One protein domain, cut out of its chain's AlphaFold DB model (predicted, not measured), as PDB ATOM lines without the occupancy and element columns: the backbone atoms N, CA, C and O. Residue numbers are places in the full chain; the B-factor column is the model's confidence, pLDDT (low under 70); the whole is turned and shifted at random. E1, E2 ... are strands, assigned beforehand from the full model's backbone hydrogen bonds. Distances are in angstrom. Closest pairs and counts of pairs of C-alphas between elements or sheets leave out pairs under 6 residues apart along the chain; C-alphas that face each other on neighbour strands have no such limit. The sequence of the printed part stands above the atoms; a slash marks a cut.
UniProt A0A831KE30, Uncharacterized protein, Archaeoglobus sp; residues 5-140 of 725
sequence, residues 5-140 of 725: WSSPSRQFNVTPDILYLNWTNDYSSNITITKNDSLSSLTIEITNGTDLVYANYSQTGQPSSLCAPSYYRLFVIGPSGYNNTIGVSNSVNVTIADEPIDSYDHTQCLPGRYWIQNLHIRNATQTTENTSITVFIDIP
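Overview. This is residues 5 to 140 of the 725 residues of an uncharacterized protein of Archaeoglobus sp (UniProt A0A831KE30). Picture a long, twisted strand sandwich, rolled towards a barrel and only loosely closed: the four-strand sheet E1, E3, E8 and E6 is partly face to face with the long E9 and E10 hairpin of a second, branched sheet. E2 closes one side of it, E4 and E7 curve round to close the other, and E5 with the long links of residues 59 to 74 and 98 to 111 extends one end. The printed part has 136 residues, with ten named strands, E1 to E10 in that order along the chain, and no named helix. It is all strand by class, though under half of the residues, 63 of 136, are in named elements; the smaller sheet runs E1, E3, E8, E6, all antiparallel, and the branched one is mixed. The whole is compact, with a radius of gyration of the C-alphas of 15.4 A, and elongated, spanning 50 by 28 by 24 A.

Along the chain. Start at Trp 5 and go on to C-alpha 12 at (12.214, -35.577, 22.077), where E1 begins; it covers residues 12 to 15. After a break of 2 residues E1 runs on, at 48 degrees, into E2, residues 18 to 21. Next you reach E3, residues 28 to 35, 22.9 A from first to last C-alpha, and then E4, residues 42 to 46, 12.9 A long. E5 is residues 54 to 58, E6 residues 75 to 78 and E7 residues 85 to 88. E8, residues 91 to 97, measures 19.5 A. Find C-alpha 112 at (12.615, -55.933, 48.021); from there E9, the longest strand, runs 33.2 A to residue 123. E10, residues 130 to 139, runs 29.2 A and ends at C-alpha 139 at (9.862, -51.559, 49.359).

Arrangement. Begin with E9, which has three neighbours in the strongly twisted branched sheet. E9 and E10 form a hairpin, antiparallel at 159 degrees, with N 114 and O 137 at 2.8 A. On the other side of E9 from E10 look for E5 beside residues 112 to 115, with N 56 and O 113 at 2.8 A, and for E4 beside residues 120 to 123, with N 45 and O 122 at 2.8 A; both are antiparallel to E9. E7 is the antiparallel neighbour of E4 on its other side, with N 44 and O 86 at 2.8 A. E2 is an edge strand, parallel to E10 at 32 degrees, with N 21 and O 136 at 2.8 A. In the other sheet, also strongly twisted, E3 pairs with E1 through N 13 and O 34, 2.9 A, and with E8 through N 31 and O 94, 2.8 A. E8 pairs with E6 through N 77 and O 95, 2.9 A. Between the sheets, the closest C-alphas of E2 and E3 are those of Leu 21 and Ser 28, 5.7 A apart, and those of E3 and E7 are Lys 35 and Val 88, 6.4 A apart. E1 and E9 are near each other, while E3 is apart from both E9 and E10.

Size, cuts and confidence. The two C-alphas farthest apart are those of Ser 40 and Gly 61, at 50.7 A. The printed part has no cut. The links from E5 to E6, 16 residues, and from E8 to E9, 14 residues, are long. The mean pLDDT of the printed part is 81.9; look at the B-factor column for values under 70 at residues 48 to 52, 58 to 66, 68 to 71 and 99 to 104.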
ATOM      1  N   TRP A   5      17.143 -40.330  23.978       93.88
ATOM      2  CA  TRP A   5      16.395 -39.804  22.840       93.88
ATOM      3  C   TRP A   5      15.334 -40.797  22.376       93.88
ATOM      4  O   TRP A   5      15.552 -42.008  22.393       93.88
ATOM      5  N   SER A   6      14.207 -40.260  21.927       94.44
ATOM      6  CA  SER A   6      13.220 -41.010  21.153       94.44
ATOM      7  C   SER A   6      13.777 -41.462  19.804       94.44
ATOM      8  O   SER A   6      14.767 -40.933  19.295       94.44
ATOM      9  N   SER A   7      13.169 -42.507  19.260       93.25
ATOM     10  CA  SER A   7      13.549 -43.155  18.009       93.25
ATOM     11  C   SER A   7      12.287 -43.428  17.191       93.25
ATOM     12  O   SER A   7      11.262 -43.736  17.805       93.25
ATOM     13  N   PRO A   8      12.337 -43.362  15.843       92.81
ATOM     14  CA  PRO A   8      13.535 -43.196  15.002       92.81
ATOM     15  C   PRO A   8      13.999 -41.753  14.747       92.81
ATOM     16  O   PRO A   8      15.145 -41.551  14.345       92.81
ATOM     17  N   SER A   9      13.154 -40.751  14.961       92.00
ATOM     18  CA  SER A   9      13.363 -39.386  14.452       92.00
ATOM     19  C   SER A   9      13.941 -38.416  15.488       92.00
ATOM     20  O   SER A   9      14.209 -37.264  15.153       92.00
ATOM     21  N   ARG A  10      14.159 -38.866  16.732       93.12
ATOM     22  CA  ARG A  10      14.693 -38.070  17.851       93.12
ATOM     23  C   ARG A  10      13.875 -36.810  18.114       93.12
ATOM     24  O   ARG A  10      14.428 -35.725  18.302       93.12
ATOM     25  N   GLN A  11      12.554 -36.949  18.125       93.69
ATOM     26  CA  GLN A  11      11.615 -35.830  18.295       93.69
ATOM     27  C   GLN A  11      11.641 -35.221  19.700       93.69
ATOM     28  O   GLN A  11      11.293 -34.058  19.889       93.69
ATOM     29  N   PHE A  12      12.062 -35.997  20.689       93.88
ATOM     30  CA  PHE A  12      12.214 -35.577  22.077       93.88
ATOM     31  C   PHE A  12      13.251 -36.418  22.814       93.88
ATOM     32  O   PHE A  12      13.623 -37.505  22.361       93.88
ATOM     33  N   ASN A  13      13.692 -35.944  23.974       94.38
ATOM     34  CA  ASN A  13      14.486 -36.721  24.917       94.38
ATOM     35  C   ASN A  13      13.872 -36.712  26.316       94.38
ATOM     36  O   ASN A  13      13.039 -35.861  26.629       94.38
ATOM     37  N   VAL A  14      14.298 -37.674  27.133       93.19
ATOM     38  CA  VAL A  14      13.882 -37.832  28.529       93.19
ATOM     39  C   VAL A  14      15.119 -37.884  29.414       93.19
ATOM     40  O   VAL A  14      16.105 -38.542  29.066       93.19
ATOM     41  N   THR A  15      15.077 -37.159  30.534       92.75
ATOM     42  CA  THR A  15      16.144 -37.128  31.543       92.75
ATOM     43  C   THR A  15      15.552 -37.097  32.958       92.75
ATOM     44  O   THR A  15      14.715 -36.235  33.213       92.75
ATOM     45  N   PRO A  16      16.004 -37.950  33.895       93.38
ATOM     46  CA  PRO A  16      16.883 -39.101  33.674       93.38
ATOM     47  C   PRO A  16      16.146 -40.254  32.963       93.38
ATOM     48  O   PRO A  16      14.922 -40.267  32.870       93.38
ATOM     49  N   ASP A  17      16.900 -41.226  32.452       89.06
ATOM     50  CA  ASP A  17      16.377 -42.462  31.848       89.06
ATOM     51  C   ASP A  17      16.208 -43.625  32.845       89.06
ATOM     52  O   ASP A  17      15.654 -44.668  32.489       89.06
ATOM     53  N   ILE A  18      16.653 -43.428  34.091       91.44
ATOM     54  CA  ILE A  18      16.450 -44.324  35.231       91.44
ATOM     55  C   ILE A  18      15.917 -43.505  36.410       91.44
ATOM     56  O   ILE A  18      16.507 -42.482  36.768       91.44
ATOM     57  N   LEU A  19      14.837 -43.978  37.031       91.88
ATOM     58  CA  LEU A  19      14.256 -43.419  38.252       91.88
ATOM     59  C   LEU A  19      14.339 -44.421  39.403       91.88
ATOM     60  O   LEU A  19      14.211 -45.625  39.192       91.88
ATOM     61  N   TYR A  20      14.490 -43.900  40.617       91.88
ATOM     62  CA  TYR A  20      14.367 -44.653  41.863       91.88
ATOM     63  C   TYR A  20      13.264 -44.008  42.696       91.88
ATOM     64  O   TYR A  20      13.327 -42.804  42.936       91.88
ATOM     65  N   LEU A  21      12.268 -44.786  43.110       91.62
ATOM     66  CA  LEU A  21      11.167 -44.375  43.979       91.62
ATOM     67  C   LEU A  21      11.328 -45.096  45.325       91.62
ATOM     68  O   LEU A  21      11.406 -46.324  45.355       91.62
ATOM     69  N   ASN A  22      11.466 -44.344  46.418       91.75
ATOM     70  CA  ASN A  22      11.670 -44.888  47.763       91.75
ATOM     71  C   ASN A  22      11.308 -43.861  48.856       91.75
ATOM     72  O   ASN A  22      10.898 -42.737  48.570       91.75
ATOM     73  N   TRP A  23      11.525 -44.217  50.124       88.44
ATOM     74  CA  TRP A  23      11.250 -43.358  51.287       88.44
ATOM     75  C   TRP A  23      11.996 -42.008  51.291       88.44
ATOM     76  O   TRP A  23      11.643 -41.131  52.068       88.44
ATOM     77  N   THR A  24      13.046 -41.815  50.479       90.12
ATOM     78  CA  THR A  24      13.779 -40.532  50.428       90.12
ATOM     79  C   THR A  24      13.112 -39.491  49.535       90.12
ATOM     80  O   THR A  24      13.461 -38.314  49.606       90.12
ATOM     81  N   ASN A  25      12.182 -39.916  48.679       90.25
ATOM     82  CA  ASN A  25      11.467 -39.049  47.747       90.25
ATOM     83  C   ASN A  25       9.952 -39.270  47.776       90.25
ATOM     84  O   ASN A  25       9.265 -38.949  46.805       90.25
ATOM     85  N   ASP A  26       9.455 -39.837  48.877       87.88
ATOM     86  CA  ASP A  26       8.044 -40.173  49.071       87.88
ATOM     87  C   ASP A  26       7.484 -40.966  47.878       87.88
ATOM     88  O   ASP A  26       6.380 -40.719  47.396       87.88
ATOM     89  N   TYR A  27       8.309 -41.874  47.342       89.12
ATOM     90  CA  TYR A  27       8.009 -42.699  46.172       89.12
ATOM     91  C   TYR A  27       7.561 -41.901  44.939       89.12
ATOM     92  O   TYR A  27       6.756 -42.364  44.126       89.12
ATOM     93  N   SER A  28       8.118 -40.700  44.761       89.06
ATOM     94  CA  SER A  28       7.831 -39.810  43.640       89.06
ATOM     95  C   SER A  28       9.105 -39.176  43.076       89.06
ATOM     96  O   SER A  28      10.021 -38.786  43.798       89.06
ATOM     97  N   SER A  29       9.216 -39.082  41.749       91.81
ATOM     98  CA  SER A  29      10.392 -38.491  41.104       91.81
ATOM     99  C   SER A  29      10.063 -37.851  39.762       91.81
ATOM    100  O   SER A  29       9.142 -38.264  39.063       91.81
ATOM    101  N   ASN A  30      10.831 -36.830  39.386       91.25
ATOM    102  CA  ASN A  30      10.585 -36.059  38.174       91.25
ATOM    103  C   ASN A  30      11.430 -36.551  37.000       91.25
ATOM    104  O   ASN A  30      12.635 -36.767  37.129       91.25
ATOM    105  N   ILE A  31      10.808 -36.601  35.826       92.25
ATOM    106  CA  ILE A  31      11.485 -36.634  34.532       92.25
ATOM    107  C   ILE A  31      11.269 -35.315  33.808       92.25
ATOM    108  O   ILE A  31      10.190 -34.727  33.847       92.25
ATOM    109  N   THR A  32      12.293 -34.867  33.099       93.50
ATOM    110  CA  THR A  32      12.208 -33.760  32.158       93.50
ATOM    111  C   THR A  32      12.117 -34.324  30.753       93.50
ATOM    112  O   THR A  32      13.001 -35.061  30.310       93.50
ATOM    113  N   ILE A  33      11.060 -33.950  30.037       93.12
ATOM    114  CA  ILE A  33      10.900 -34.251  28.620       93.12
ATOM    115  C   ILE A  33      11.199 -32.984  27.834       93.12
ATOM    116  O   ILE A  33      10.538 -31.964  28.029       93.12
ATOM    117  N   THR A  34      12.180 -33.049  26.936       93.56
ATOM    118  CA  THR A  34      12.584 -31.910  26.103       93.56
ATOM    119  C   THR A  34      12.277 -32.209  24.647       93.56
ATOM    120  O   THR A  34      12.728 -33.220  24.105       93.56
ATOM    121  N   LYS A  35      11.500 -31.333  24.015       93.31
ATOM    122  CA  LYS A  35      11.179 -31.397  22.589       93.31
ATOM    123  C   LYS A  35      12.420 -31.032  21.771       93.31
ATOM    124  O   LYS A  35      13.196 -30.169  22.163       93.31
ATOM    125  N   ASN A  36      12.595 -31.660  20.617       90.62
ATOM    126  CA  ASN A  36      13.578 -31.236  19.629       90.62
ATOM    127  C   ASN A  36      13.152 -29.890  19.008       90.62
ATOM    128  O   ASN A  36      12.020 -29.757  18.541       90.62
ATOM    129  N   ASP A  37      14.057 -28.910  18.971       83.12
ATOM    130  CA  ASP A  37      13.792 -27.539  18.498       83.12
ATOM    131  C   ASP A  37      13.239 -27.465  17.063       83.12
ATOM    132  O   ASP A  37      12.600 -26.485  16.686       83.12
ATOM    133  N   SER A  38      13.440 -28.517  16.264       81.38
ATOM    134  CA  SER A  38      12.884 -28.647  14.909       81.38
ATOM    135  C   SER A  38      11.355 -28.812  14.851       81.38
ATOM    136  O   SER A  38      10.776 -28.708  13.769       81.38
ATOM    137  N   LEU A  39      10.683 -29.051  15.981       83.31
ATOM    138  CA  LEU A  39       9.231 -29.238  16.058       83.31
ATOM    139  C   LEU A  39       8.530 -27.976  16.576       83.31
ATOM    140  O   LEU A  39       8.913 -27.421  17.602       83.31
ATOM    141  N   SER A  40       7.433 -27.550  15.944       80.38
ATOM    142  CA  SER A  40       6.633 -26.408  16.425       80.38
ATOM    143  C   SER A  40       5.848 -26.736  17.699       80.38
ATOM    144  O   SER A  40       5.765 -25.917  18.610       80.38
ATOM    145  N   SER A  41       5.327 -27.958  17.803       82.25
ATOM    146  CA  SER A  41       4.602 -28.475  18.964       82.25
ATOM    147  C   SER A  41       4.826 -29.979  19.090       82.25
ATOM    148  O   SER A  41       5.103 -30.662  18.104       82.25
ATOM    149  N   LEU A  42       4.724 -30.493  20.312       89.88
ATOM    150  CA  LEU A  42       4.815 -31.917  20.596       89.88
ATOM    151  C   LEU A  42       3.829 -32.260  21.707       89.88
ATOM    152  O   LEU A  42       3.753 -31.555  22.710       89.88
ATOM    153  N   THR A  43       3.093 -33.350  21.533       91.56
ATOM    154  CA  THR A  43       2.255 -33.925  22.584       91.56
ATOM    155  C   THR A  43       2.800 -35.305  22.891       91.56
ATOM    156  O   THR A  43       2.910 -36.145  22.001       91.56
ATOM    157  N   ILE A  44       3.169 -35.521  24.144       91.75
ATOM    158  CA  ILE A  44       3.693 -36.789  24.624       91.75
ATOM    159  C   ILE A  44       2.599 -37.537  25.355       91.75
ATOM    160  O   ILE A  44       1.881 -36.957  26.159       91.75
ATOM    161  N   GLU A  45       2.510 -38.827  25.096       90.38
ATOM    162  CA  GLU A  45       1.751 -39.765  25.899       90.38
ATOM    163  C   GLU A  45       2.741 -40.647  26.664       90.38
ATOM    164  O   GLU A  45       3.618 -41.278  26.071       90.38
ATOM    165  N   ILE A  46       2.601 -40.686  27.983       88.06
ATOM    166  CA  ILE A  46       3.244 -41.682  28.837       88.06
ATOM    167  C   ILE A  46       2.197 -42.766  29.041       88.06
ATOM    168  O   ILE A  46       1.152 -42.495  29.630       88.06
ATOM    169  N   THR A  47       2.408 -43.969  28.516       74.62
ATOM    170  CA  THR A  47       1.380 -45.018  28.577       74.62
ATOM    171  C   THR A  47       1.285 -45.568  29.992       74.62
ATOM    172  O   THR A  47       1.931 -46.542  30.362       74.62
ATOM    173  N   ASN A  48       0.479 -44.894  30.803       61.56
ATOM    174  CA  ASN A  48       0.184 -45.294  32.160       61.56
ATOM    175  C   ASN A  48      -0.825 -46.462  32.154       61.56
ATOM    176  O   ASN A  48      -1.903 -46.337  31.571       61.56
ATOM    177  N   GLY A  49      -0.499 -47.582  32.806       53.09
ATOM    178  CA  GLY A  49      -1.454 -48.662  33.088       53.09
ATOM    179  C   GLY A  49      -1.449 -49.887  32.165       53.09
ATOM    180  O   GLY A  49      -2.360 -50.704  32.288       53.09
ATOM    181  N   THR A  50      -0.459 -50.057  31.284       51.81
ATOM    182  CA  THR A  50      -0.226 -51.340  30.576       51.81
ATOM    183  C   THR A  50       1.044 -52.060  31.013       51.81
ATOM    184  O   THR A  50       1.128 -53.276  30.852       51.81
ATOM    185  N   ASP A  51       2.014 -51.334  31.572       58.94
ATOM    186  CA  ASP A  51       3.279 -51.916  32.005       58.94
ATOM    187  C   ASP A  51       3.162 -52.386  33.456       58.94
ATOM    188  O   ASP A  51       2.867 -51.623  34.374       58.94
ATOM    189  N   LEU A  52       3.328 -53.691  33.612       67.81
ATOM    190  CA  LEU A  52       3.186 -54.435  34.851       67.81
ATOM    191  C   LEU A  52       4.406 -54.165  35.755       67.81
ATOM    192  O   LEU A  52       5.543 -54.296  35.295       67.81
ATOM    193  N   VAL A  53       4.192 -53.790  37.023       75.62
ATOM    194  CA  VAL A  53       5.281 -53.739  38.013       75.62
ATOM    195  C   VAL A  53       5.671 -55.171  38.366       75.62
ATOM    196  O   VAL A  53       4.837 -55.962  38.811       75.62
ATOM    197  N   TYR A  54       6.942 -55.514  38.166       75.38
ATOM    198  CA  TYR A  54       7.476 -56.829  38.510       75.38
ATOM    199  C   TYR A  54       8.409 -56.724  39.704       75.38
ATOM    200  O   TYR A  54       9.135 -55.744  39.854       75.38
ATOM    201  N   ALA A  55       8.463 -57.772  40.519       76.06
ATOM    202  CA  ALA A  55       9.586 -57.952  41.426       76.06
ATOM    203  C   ALA A  55      10.863 -58.152  40.589       76.06
ATOM    204  O   ALA A  55      10.948 -59.098  39.807       76.06
ATOM    205  N   ASN A  56      11.846 -57.260  40.732       71.44
ATOM    206  CA  ASN A  56      13.203 -57.490  40.227       71.44
ATOM    207  C   ASN A  56      13.861 -58.581  41.083       71.44
ATOM    208  O   ASN A  56      14.364 -59.582  40.582       71.44
ATOM    209  N   TYR A  57      13.744 -58.409  42.397       74.12
ATOM    210  CA  TYR A  57      13.884 -59.454  43.397       74.12
ATOM    211  C   TYR A  57      13.001 -59.069  44.591       74.12
ATOM    212  O   TYR A  57      13.034 -57.942  45.083       74.12
ATOM    213  N   SER A  58      12.169 -59.997  45.037       59.88
ATOM    214  CA  SER A  58      11.278 -59.838  46.188       59.88
ATOM    215  C   SER A  58      11.059 -61.210  46.808       59.88
ATOM    216  O   SER A  58      11.481 -62.221  46.232       59.88
ATOM    217  N   GLN A  59      10.416 -61.249  47.972       61.03
ATOM    218  CA  GLN A  59      10.110 -62.514  48.605       61.03
ATOM    219  C   GLN A  59       9.278 -63.429  47.679       61.03
ATOM    220  O   GLN A  59       8.290 -63.003  47.083       61.03
ATOM    221  N   THR A  60       9.630 -64.711  47.585       52.44
ATOM    222  CA  THR A  60       8.763 -65.778  47.094       52.44
ATOM    223  C   THR A  60       7.599 -65.965  48.065       52.44
ATOM    224  O   THR A  60       7.793 -66.308  49.230       52.44
ATOM    225  N   GLY A  61       6.389 -65.737  47.569       53.38
ATOM    226  CA  GLY A  61       5.126 -65.797  48.299       53.38
ATOM    227  C   GLY A  61       4.004 -65.322  47.379       53.38
ATOM    228  O   GLY A  61       4.275 -64.872  46.265       53.38
ATOM    229  N   GLN A  62       2.742 -65.435  47.796       51.72
ATOM    230  CA  GLN A  62       1.686 -64.694  47.105       51.72
ATOM    231  C   GLN A  62       1.822 -63.236  47.556       51.72
ATOM    232  O   GLN A  62       1.573 -62.976  48.734       51.72
ATOM    233  N   PRO A  63       2.248 -62.295  46.690       58.84
ATOM    234  CA  PRO A  63       2.134 -60.886  47.030       58.84
ATOM    235  C   PRO A  63       0.675 -60.601  47.400       58.84
ATOM    236  O   PRO A  63      -0.232 -61.289  46.912       58.84
ATOM    237  N   SER A  64       0.431 -59.596  48.252       63.44
ATOM    238  CA  SER A  64      -0.925 -59.064  48.424       63.44
ATOM    239  C   SER A  64      -1.576 -58.946  47.045       63.44
ATOM    240  O   SER A  64      -0.910 -58.568  46.080       63.44
ATOM    241  N   SER A  65      -2.862 -59.287  46.918       62.78
ATOM    242  CA  SER A  65      -3.559 -59.199  45.623       62.78
ATOM    243  C   SER A  65      -3.413 -57.815  44.967       62.78
ATOM    244  O   SER A  65      -3.427 -57.712  43.744       62.78
ATOM    245  N   LEU A  66      -3.185 -56.787  45.788       65.12
ATOM    246  CA  LEU A  66      -2.921 -55.404  45.407       65.12
ATOM    247  C   LEU A  66      -1.541 -55.213  44.745       65.12
ATOM    248  O   LEU A  66      -1.399 -54.406  43.837       65.12
ATOM    249  N   CYS A  67      -0.554 -56.018  45.126       70.69
ATOM    250  CA  CYS A  67       0.820 -56.004  44.620       70.69
ATOM    251  C   CYS A  67       1.028 -56.946  43.424       70.69
ATOM    252  O   CYS A  67       2.142 -57.093  42.916       70.69
ATOM    253  N   ALA A  68      -0.034 -57.623  42.973       66.88
ATOM    254  CA  ALA A  68       0.009 -58.385  41.738       66.88
ATOM    255  C   ALA A  68       0.142 -57.423  40.544       66.88
ATOM    256  O   ALA A  68      -0.447 -56.336  40.566       66.88
ATOM    257  N   PRO A  69       0.827 -57.821  39.458       63.19
ATOM    258  CA  PRO A  69       1.145 -56.887  38.383       63.19
ATOM    259  C   PRO A  69      -0.096 -56.258  37.717       63.19
ATOM    260  O   PRO A  69      -0.033 -55.155  37.189       63.19
ATOM    261  N   SER A  70      -1.257 -56.921  37.789       62.12
ATOM    262  CA  SER A  70      -2.542 -56.408  37.289       62.12
ATOM    263  C   SER A  70      -3.065 -55.160  38.029       62.12
ATOM    264  O   SER A  70      -3.860 -54.403  37.454       62.12
ATOM    265  N   TYR A  71      -2.635 -54.954  39.279       66.56
ATOM    266  CA  TYR A  71      -3.124 -53.917  40.196       66.56
ATOM    267  C   TYR A  71      -2.046 -52.896  40.570       66.56
ATOM    268  O   TYR A  71      -2.371 -51.715  40.678       66.56
ATOM    269  N   TYR A  72      -0.780 -53.310  40.673       74.75
ATOM    270  CA  TYR A  72       0.318 -52.408  41.011       74.75
ATOM    271  C   TYR A  72       0.750 -51.563  39.800       74.75
ATOM    272  O   TYR A  72       1.243 -52.101  38.804       74.75
ATOM    273  N   ARG A  73       0.526 -50.242  39.857       73.81
ATOM    274  CA  ARG A  73       0.747 -49.303  38.743       73.81
ATOM    275  C   ARG A  73       1.385 -48.008  39.229       73.81
ATOM    276  O   ARG A  73       1.068 -47.546  40.316       73.81
ATOM    277  N   LEU A  74       2.190 -47.392  38.366       80.56
ATOM    278  CA  LEU A  74       2.685 -46.032  38.570       80.56
ATOM    279  C   LEU A  74       1.645 -44.986  38.165       80.56
ATOM    280  O   LEU A  74       0.701 -45.252  37.423       80.56
ATOM    281  N   PHE A  75       1.863 -43.755  38.597       79.88
ATOM    282  CA  PHE A  75       1.036 -42.603  38.290       79.88
ATOM    283  C   PHE A  75       1.866 -41.498  37.665       79.88
ATOM    284  O   PHE A  75       3.021 -41.266  38.017       79.88
ATOM    285  N   VAL A  76       1.245 -40.823  36.702       82.88
ATOM    286  CA  VAL A  76       1.841 -39.721  35.956       82.88
ATOM    287  C   VAL A  76       1.115 -38.447  36.352       82.88
ATOM    288  O   VAL A  76      -0.077 -38.285  36.073       82.88
ATOM    289  N   ILE A  77       1.841 -37.544  37.000       82.44
ATOM    290  CA  ILE A  77       1.337 -36.245  37.431       82.44
ATOM    291  C   ILE A  77       2.004 -35.189  36.551       82.44
ATOM    292  O   ILE A  77       3.208 -34.935  36.631       82.44
ATOM    293  N   GLY A  78       1.208 -34.617  35.651       73.81
ATOM    294  CA  GLY A  78       1.615 -33.510  34.798       73.81
ATOM    295  C   GLY A  78       1.343 -32.147  35.453       73.81
ATOM    296  O   GLY A  78       0.794 -32.072  36.553       73.81
ATOM    297  N   PRO A  79       1.643 -31.038  34.752       70.19
ATOM    298  CA  PRO A  79       1.471 -29.681  35.285       70.19
ATOM    299  C   PRO A  79       0.034 -29.317  35.696       70.19
ATOM    300  O   PRO A  79      -0.171 -28.398  36.482       70.19
ATOM    301  N   SER A  80      -0.963 -30.013  35.143       72.56
ATOM    302  CA  SER A  80      -2.395 -29.793  35.385       72.56
ATOM    303  C   SER A  80      -3.045 -30.888  36.246       72.56
ATOM    304  O   SER A  80      -4.269 -30.993  36.253       72.56
ATOM    305  N   GLY A  81      -2.251 -31.728  36.923       75.38
ATOM    306  CA  GLY A  81      -2.718 -32.871  37.719       75.38
ATOM    307  C   GLY A  81      -2.486 -34.221  37.033       75.38
ATOM    308  O   GLY A  81      -1.605 -34.347  36.181       75.38
ATOM    309  N   TYR A  82      -3.270 -35.239  37.405       77.00
ATOM    310  CA  TYR A  82      -3.179 -36.588  36.832       77.00
ATOM    311  C   TYR A  82      -3.504 -36.568  35.342       77.00
ATOM    312  O   TYR A  82      -4.664 -36.506  34.934       77.00
ATOM    313  N   ASN A  83      -2.461 -36.591  34.524       76.88
ATOM    314  CA  ASN A  83      -2.592 -36.538  33.085       76.88
ATOM    315  C   ASN A  83      -1.405 -37.250  32.449       76.88
ATOM    316  O   ASN A  83      -0.253 -36.865  32.629       76.88
ATOM    317  N   ASN A  84      -1.712 -38.290  31.685       80.75
ATOM    318  CA  ASN A  84      -0.734 -39.091  30.971       80.75
ATOM    319  C   ASN A  84      -0.428 -38.540  29.564       80.75
ATOM    320  O   ASN A  84       0.471 -39.045  28.901       80.75
ATOM    321  N   THR A  85      -1.148 -37.503  29.119       87.56
ATOM    322  CA  THR A  85      -0.987 -36.844  27.816       87.56
ATOM    323  C   THR A  85      -0.618 -35.372  27.998       87.56
ATOM    324  O   THR A  85      -1.413 -34.557  28.463       87.56
ATOM    325  N   ILE A  86       0.603 -35.000  27.622       88.44
ATOM    326  CA  ILE A  86       1.255 -33.766  28.060       88.44
ATOM    327  C   ILE A  86       1.736 -32.977  26.840       88.44
ATOM    328  O   ILE A  86       2.476 -33.486  25.999       88.44
ATOM    329  N   GLY A  87       1.319 -31.715  26.737       87.62
ATOM    330  CA  GLY A  87       1.846 -30.789  25.735       87.62
ATOM    331  C   GLY A  87       3.243 -30.298  26.120       87.62
ATOM    332  O   GLY A  87       3.450 -29.833  27.238       87.62
ATOM    333  N   VAL A  88       4.191 -30.365  25.187       87.81
ATOM    334  CA  VAL A  88       5.583 -29.940  25.372       87.81
ATOM    335  C   VAL A  88       5.864 -28.743  24.462       87.81
ATOM    336  O   VAL A  88       5.918 -28.874  23.237       87.81
ATOM    337  N   SER A  89       6.033 -27.558  25.058       83.75
ATOM    338  CA  SER A  89       6.381 -26.332  24.326       83.75
ATOM    339  C   SER A  89       7.875 -26.281  24.004       83.75
ATOM    340  O   SER A  89       8.214 -26.233  22.829       83.75
ATOM    341  N   ASN A  90       8.745 -26.386  25.013       86.62
ATOM    342  CA  ASN A  90      10.200 -26.573  24.876       86.62
ATOM    343  C   ASN A  90      10.662 -27.744  25.754       86.62
ATOM    344  O   ASN A  90      11.180 -28.740  25.256       86.62
ATOM    345  N   SER A  91      10.378 -27.665  27.053       90.31
ATOM    346  CA  SER A  91      10.555 -28.752  28.012       90.31
ATOM    347  C   SER A  91       9.404 -28.774  29.014       90.31
ATOM    348  O   SER A  91       8.735 -27.761  29.231       90.31
ATOM    349  N   VAL A  92       9.151 -29.936  29.610       90.75
ATOM    350  CA  VAL A  92       8.164 -30.108  30.679       90.75
ATOM    351  C   VAL A  92       8.700 -31.076  31.726       90.75
ATOM    352  O   VAL A  92       9.341 -32.068  31.380       90.75
ATOM    353  N   ASN A  93       8.433 -30.784  32.998       90.38
ATOM    354  CA  ASN A  93       8.676 -31.719  34.090       90.38
ATOM    355  C   ASN A  93       7.406 -32.516  34.364       90.38
ATOM    356  O   ASN A  93       6.312 -31.952  34.424       90.38
ATOM    357  N   VAL A  94       7.577 -33.818  34.531       88.94
ATOM    358  CA  VAL A  94       6.506 -34.767  34.804       88.94
ATOM    359  C   VAL A  94       6.916 -35.601  36.000       88.94
ATOM    360  O   VAL A  94       8.030 -36.123  36.018       88.94
ATOM    361  N   THR A  95       6.037 -35.728  36.984       89.44
ATOM    362  CA  THR A  95       6.291 -36.573  38.149       89.44
ATOM    363  C   THR A  95       5.767 -37.976  37.880       89.44
ATOM    364  O   THR A  95       4.619 -38.153  37.470       89.44
ATOM    365  N   ILE A  96       6.622 -38.964  38.110       88.50
ATOM    366  CA  ILE A  96       6.287 -40.381  38.171       88.50
ATOM    367  C   ILE A  96       6.209 -40.749  39.651       88.50
ATOM    368  O   ILE A  96       7.179 -40.536  40.377       88.50
ATOM    369  N   ALA A  97       5.067 -41.257  40.097       85.94
ATOM    370  CA  ALA A  97       4.814 -41.589  41.497       85.94
ATOM    371  C   ALA A  97       4.208 -42.984  41.639       85.94
ATOM    372  O   ALA A  97       3.563 -43.469  40.712       85.94
ATOM    373  N   ASP A  98       4.399 -43.610  42.793       79.00
ATOM    374  CA  ASP A  98       3.862 -44.943  43.085       79.00
ATOM    375  C   ASP A  98       2.420 -44.937  43.642       79.00
ATOM    376  O   ASP A  98       1.786 -45.983  43.752       79.00
ATOM    377  N   GLU A  99       1.856 -43.763  43.965       69.50
ATOM    378  CA  GLU A  99       0.599 -43.670  44.730       69.50
ATOM    379  C   GLU A  99      -0.322 -42.491  44.323       69.50
ATOM    380  O   GLU A  99       0.165 -41.393  44.034       69.50
ATOM    381  N   PRO A 100      -1.665 -42.676  44.360       55.69
ATOM    382  CA  PRO A 100      -2.649 -41.608  44.482       55.69
ATOM    383  C   PRO A 100      -3.733 -41.907  45.551       55.69
ATOM    384  O   PRO A 100      -4.679 -42.666  45.342       55.69
ATOM    385  N   ILE A 101      -3.602 -41.199  46.671       51.41
ATOM    386  CA  ILE A 101      -4.596 -40.620  47.600       51.41
ATOM    387  C   ILE A 101      -5.712 -41.459  48.273       51.41
ATOM    388  O   ILE A 101      -6.035 -41.055  49.380       51.41
ATOM    389  N   ASP A 102      -6.276 -42.581  47.794       51.81
ATOM    390  CA  ASP A 102      -7.517 -43.083  48.467       51.81
ATOM    391  C   ASP A 102      -7.703 -44.597  48.750       51.81
ATOM    392  O   ASP A 102      -8.754 -44.961  49.276       51.81
ATOM    393  N   SER A 103      -6.761 -45.516  48.471       56.28
ATOM    394  CA  SER A 103      -6.921 -46.932  48.934       56.28
ATOM    395  C   SER A 103      -5.738 -47.891  48.740       56.28
ATOM    396  O   SER A 103      -5.821 -49.031  49.201       56.28
ATOM    397  N   TYR A 104      -4.674 -47.494  48.039       65.75
ATOM    398  CA  TYR A 104      -3.574 -48.396  47.695       65.75
ATOM    399  C   TYR A 104      -2.339 -48.104  48.543       65.75
ATOM    400  O   TYR A 104      -1.700 -47.078  48.353       65.75
ATOM    401  N   ASP A 105      -1.996 -49.029  49.437       75.94
ATOM    402  CA  ASP A 105      -0.775 -48.960  50.232       75.94
ATOM    403  C   ASP A 105       0.269 -49.939  49.676       75.94
ATOM    404  O   ASP A 105       0.238 -51.145  49.943       75.94
ATOM    405  N   HIS A 106       1.198 -49.414  48.871       79.19
ATOM    406  CA  HIS A 106       2.305 -50.177  48.286       79.19
ATOM    407  C   HIS A 106       3.239 -50.774  49.353       79.19
ATOM    408  O   HIS A 106       3.969 -51.728  49.074       79.19
ATOM    409  N   THR A 107       3.213 -50.266  50.589       79.81
ATOM    410  CA  THR A 107       4.073 -50.766  51.666       79.81
ATOM    411  C   THR A 107       3.655 -52.153  52.166       79.81
ATOM    412  O   THR A 107       4.477 -52.849  52.761       79.81
ATOM    413  N   GLN A 108       2.445 -52.616  51.822       82.38
ATOM    414  CA  GLN A 108       1.981 -53.996  52.034       82.38
ATOM    415  C   GLN A 108       2.610 -55.009  51.064       82.38
ATOM    416  O   GLN A 108       2.437 -56.223  51.217       82.38
ATOM    417  N   CYS A 109       3.309 -54.541  50.026       83.31
ATOM    418  CA  CYS A 109       4.023 -55.421  49.115       83.31
ATOM    419  C   CYS A 109       5.198 -56.101  49.817       83.31
ATOM    420  O   CYS A 109       5.802 -55.566  50.744       83.31
ATOM    421  N   LEU A 110       5.540 -57.304  49.351       85.62
ATOM    422  CA  LEU A 110       6.646 -58.063  49.923       85.62
ATOM    423  C   LEU A 110       7.956 -57.261  49.789       85.62
ATOM    424  O   LEU A 110       8.216 -56.739  48.698       85.62
ATOM    425  N   PRO A 111       8.802 -57.190  50.833       89.75
ATOM    426  CA  PRO A 111      10.028 -56.397  50.803       89.75
ATOM    427  C   PRO A 111      10.952 -56.759  49.640       89.75
ATOM    428  O   PRO A 111      11.081 -57.932  49.272       89.75
ATOM    429  N   GLY A 112      11.646 -55.759  49.101       90.25
ATOM    430  CA  GLY A 112      12.615 -55.933  48.021       90.25
ATOM    431  C   GLY A 112      12.540 -54.833  46.970       90.25
ATOM    432  O   GLY A 112      11.975 -53.765  47.202       90.25
ATOM    433  N   ARG A 113      13.120 -55.108  45.800       89.62
ATOM    434  CA  ARG A 113      13.142 -54.177  44.673       89.62
ATOM    435  C   ARG A 113      12.175 -54.624  43.598       89.62
ATOM    436  O   ARG A 113      12.286 -55.723  43.051       89.62
ATOM    437  N   TYR A 114      11.294 -53.717  43.230       87.25
ATOM    438  CA  TYR A 114      10.406 -53.828  42.092       87.25
ATOM    439  C   TYR A 114      10.916 -52.951  40.962       87.25
ATOM    440  O   TYR A 114      11.749 -52.058  41.158       87.25
ATOM    441  N   TRP A 115      10.460 -53.236  39.752       85.44
ATOM    442  CA  TRP A 115      10.856 -52.459  38.598       85.44
ATOM    443  C   TRP A 115       9.823 -52.475  37.481       85.44
ATOM    444  O   TRP A 115       9.038 -53.414  37.322       85.44
ATOM    445  N   ILE A 116       9.903 -51.428  36.667       84.19
ATOM    446  CA  ILE A 116       9.290 -51.343  35.349       84.19
ATOM    447  C   ILE A 116      10.419 -51.183  34.341       84.19
ATOM    448  O   ILE A 116      11.100 -50.157  34.319       84.19
ATOM    449  N   GLN A 117      10.621 -52.206  33.508       73.44
ATOM    450  CA  GLN A 117      11.698 -52.213  32.515       73.44
ATOM    451  C   GLN A 117      11.493 -51.167  31.414       73.44
ATOM    452  O   GLN A 117      12.467 -50.611  30.913       73.44
ATOM    453  N   ASN A 118      10.242 -50.918  31.017       80.50
ATOM    454  CA  ASN A 118       9.917 -50.004  29.932       80.50
ATOM    455  C   ASN A 118       8.692 -49.155  30.271       80.50
ATOM    456  O   ASN A 118       7.618 -49.421  29.754       80.50
ATOM    457  N   LEU A 119       8.839 -48.105  31.081       86.19
ATOM    458  CA  LEU A 119       7.788 -47.087  31.139       86.19
ATOM    459  C   LEU A 119       7.808 -46.330  29.809       86.19
ATOM    460  O   LEU A 119       8.708 -45.521  29.557       86.19
ATOM    461  N   HIS A 120       6.870 -46.660  28.927       88.75
ATOM    462  CA  HIS A 120       6.868 -46.165  27.558       88.75
ATOM    463  C   HIS A 120       6.411 -44.704  27.473       88.75
ATOM    464  O   HIS A 120       5.380 -44.296  28.009       88.75
ATOM    465  N   ILE A 121       7.196 -43.915  26.742       91.00
ATOM    466  CA  ILE A 121       6.964 -42.496  26.478       91.00
ATOM    467  C   ILE A 121       6.973 -42.333  24.964       91.00
ATOM    468  O   ILE A 121       7.969 -42.651  24.309       91.00
ATOM    469  N   ARG A 122       5.872 -41.864  24.382       92.50
ATOM    470  CA  ARG A 122       5.700 -41.787  22.926       92.50
ATOM    471  C   ARG A 122       5.121 -40.455  22.486       92.50
ATOM    472  O   ARG A 122       4.424 -39.791  23.248       92.50
ATOM    473  N   ASN A 123       5.368 -40.080  21.237       92.31
ATOM    474  CA  ASN A 123       4.596 -39.011  20.622       92.31
ATOM    475  C   ASN A 123       3.144 -39.494  20.439       92.31
ATOM    476  O   ASN A 123       2.894 -40.505  19.783       92.31
ATOM    477  N   ALA A 124       2.190 -38.758  21.013       90.44
ATOM    478  CA  ALA A 124       0.768 -39.088  20.975       90.44
ATOM    479  C   ALA A 124       0.188 -39.072  19.548       90.44
ATOM    480  O   ALA A 124      -0.767 -39.788  19.260       90.44
ATOM    481  N   THR A 125       0.760 -38.271  18.639       88.75
ATOM    482  CA  THR A 125       0.320 -38.186  17.234       88.75
ATOM    483  C   THR A 125       1.111 -39.103  16.298       88.75
ATOM    484  O   THR A 125       0.627 -39.431  15.216       88.75
ATOM    485  N   GLN A 126       2.296 -39.562  16.716       89.44
ATOM    486  CA  GLN A 126       3.147 -40.498  15.978       89.44
ATOM    487  C   GLN A 126       3.723 -41.555  16.932       89.44
ATOM    488  O   GLN A 126       4.868 -41.475  17.364       89.44
ATOM    489  N   THR A 127       2.941 -42.587  17.241       87.69
ATOM    490  CA  THR A 127       3.281 -43.587  18.275       87.69
ATOM    491  C   THR A 127       4.511 -44.450  17.962       87.69
ATOM    492  O   THR A 127       5.083 -45.067  18.864       87.69
ATOM    493  N   THR A 128       4.951 -44.481  16.698       89.69
ATOM    494  CA  THR A 128       6.219 -45.107  16.284       89.69
ATOM    495  C   THR A 128       7.441 -44.342  16.779       89.69
ATOM    496  O   THR A 128       8.522 -44.915  16.823       89.69
ATOM    497  N   GLU A 129       7.281 -43.060  17.114       93.00
ATOM    498  CA  GLU A 129       8.306 -42.265  17.773       93.00
ATOM    499  C   GLU A 129       8.181 -42.438  19.288       93.00
ATOM    500  O   GLU A 129       7.283 -41.877  19.924       93.00
ATOM    501  N   ASN A 130       9.075 -43.223  19.880       92.31
ATOM    502  CA  ASN A 130       9.008 -43.520  21.304       92.31
ATOM    503  C   ASN A 130      10.383 -43.717  21.944       92.31
ATOM    504  O   ASN A 130      11.421 -43.796  21.285       92.31
ATOM    505  N   THR A 131      10.362 -43.747  23.267       92.75
ATOM    506  CA  THR A 131      11.448 -44.167  24.142       92.75
ATOM    507  C   THR A 131      10.840 -44.847  25.368       92.75
ATOM    508  O   THR A 131       9.620 -44.913  25.528       92.75
ATOM    509  N   SER A 132      11.684 -45.365  26.243       90.31
ATOM    510  CA  SER A 132      11.267 -45.928  27.522       90.31
ATOM    511  C   SER A 132      12.239 -45.519  28.611       90.31
ATOM    512  O   SER A 132      13.415 -45.294  28.326       90.31
ATOM    513  N   ILE A 133      11.784 -45.446  29.850       89.81
ATOM    514  CA  ILE A 133      12.673 -45.315  31.007       89.81
ATOM    515  C   ILE A 133      12.505 -46.517  31.924       89.81
ATOM    516  O   ILE A 133      11.460 -47.171  31.907       89.81
ATOM    517  N   THR A 134      13.532 -46.794  32.720       89.00
ATOM    518  CA  THR A 134      13.462 -47.816  33.765       89.00
ATOM    519  C   THR A 134      13.097 -47.150  35.083       89.00
ATOM    520  O   THR A 134      13.707 -46.151  35.461       89.00
ATOM    521  N   VAL A 135      12.131 -47.707  35.806       89.00
ATOM    522  CA  VAL A 135      11.771 -47.240  37.151       89.00
ATOM    523  C   VAL A 135      12.042 -48.363  38.138       89.00
ATOM    524  O   VAL A 135      11.585 -49.478  37.911       89.00
ATOM    525  N   PHE A 136      12.785 -48.082  39.206       90.88
ATOM    526  CA  PHE A 136      12.973 -48.976  40.345       90.88
ATOM    527  C   PHE A 136      12.179 -48.472  41.542       90.88
ATOM    528  O   PHE A 136      12.137 -47.266  41.784       90.88
ATOM    529  N   ILE A 137      11.589 -49.395  42.294       89.75
ATOM    530  CA  ILE A 137      10.812 -49.104  43.497       89.75
ATOM    531  C   ILE A 137      11.350 -49.990  44.618       89.75
ATOM    532  O   ILE A 137      11.379 -51.212  44.469       89.75
ATOM    533  N   ASP A 138      11.820 -49.390  45.709       91.62
ATOM    534  CA  ASP A 138      12.390 -50.126  46.843       91.62
ATOM    535  C   ASP A 138      11.387 -50.165  47.999       91.62
ATOM    536  O   ASP A 138      11.172 -49.152  48.658       91.62
ATOM    537  N   ILE A 139      10.804 -51.339  48.257       90.81
ATOM    538  CA  ILE A 139       9.862 -51.559  49.359       90.81
ATOM    539  C   ILE A 139      10.637 -52.052  50.588       90.81
ATOM    540  O   ILE A 139      11.220 -53.148  50.540       90.81
ATOM    541  N   PRO A 140      10.687 -51.277  51.687       92.62
ATOM    542  CA  PRO A 140      11.406 -51.659  52.889       92.62
ATOM    543  C   PRO A 140      10.663 -52.747  53.666       92.62
ATOM    544  O   PRO A 140       9.453 -52.923  53.560       92.62
TER     545      PRO A 140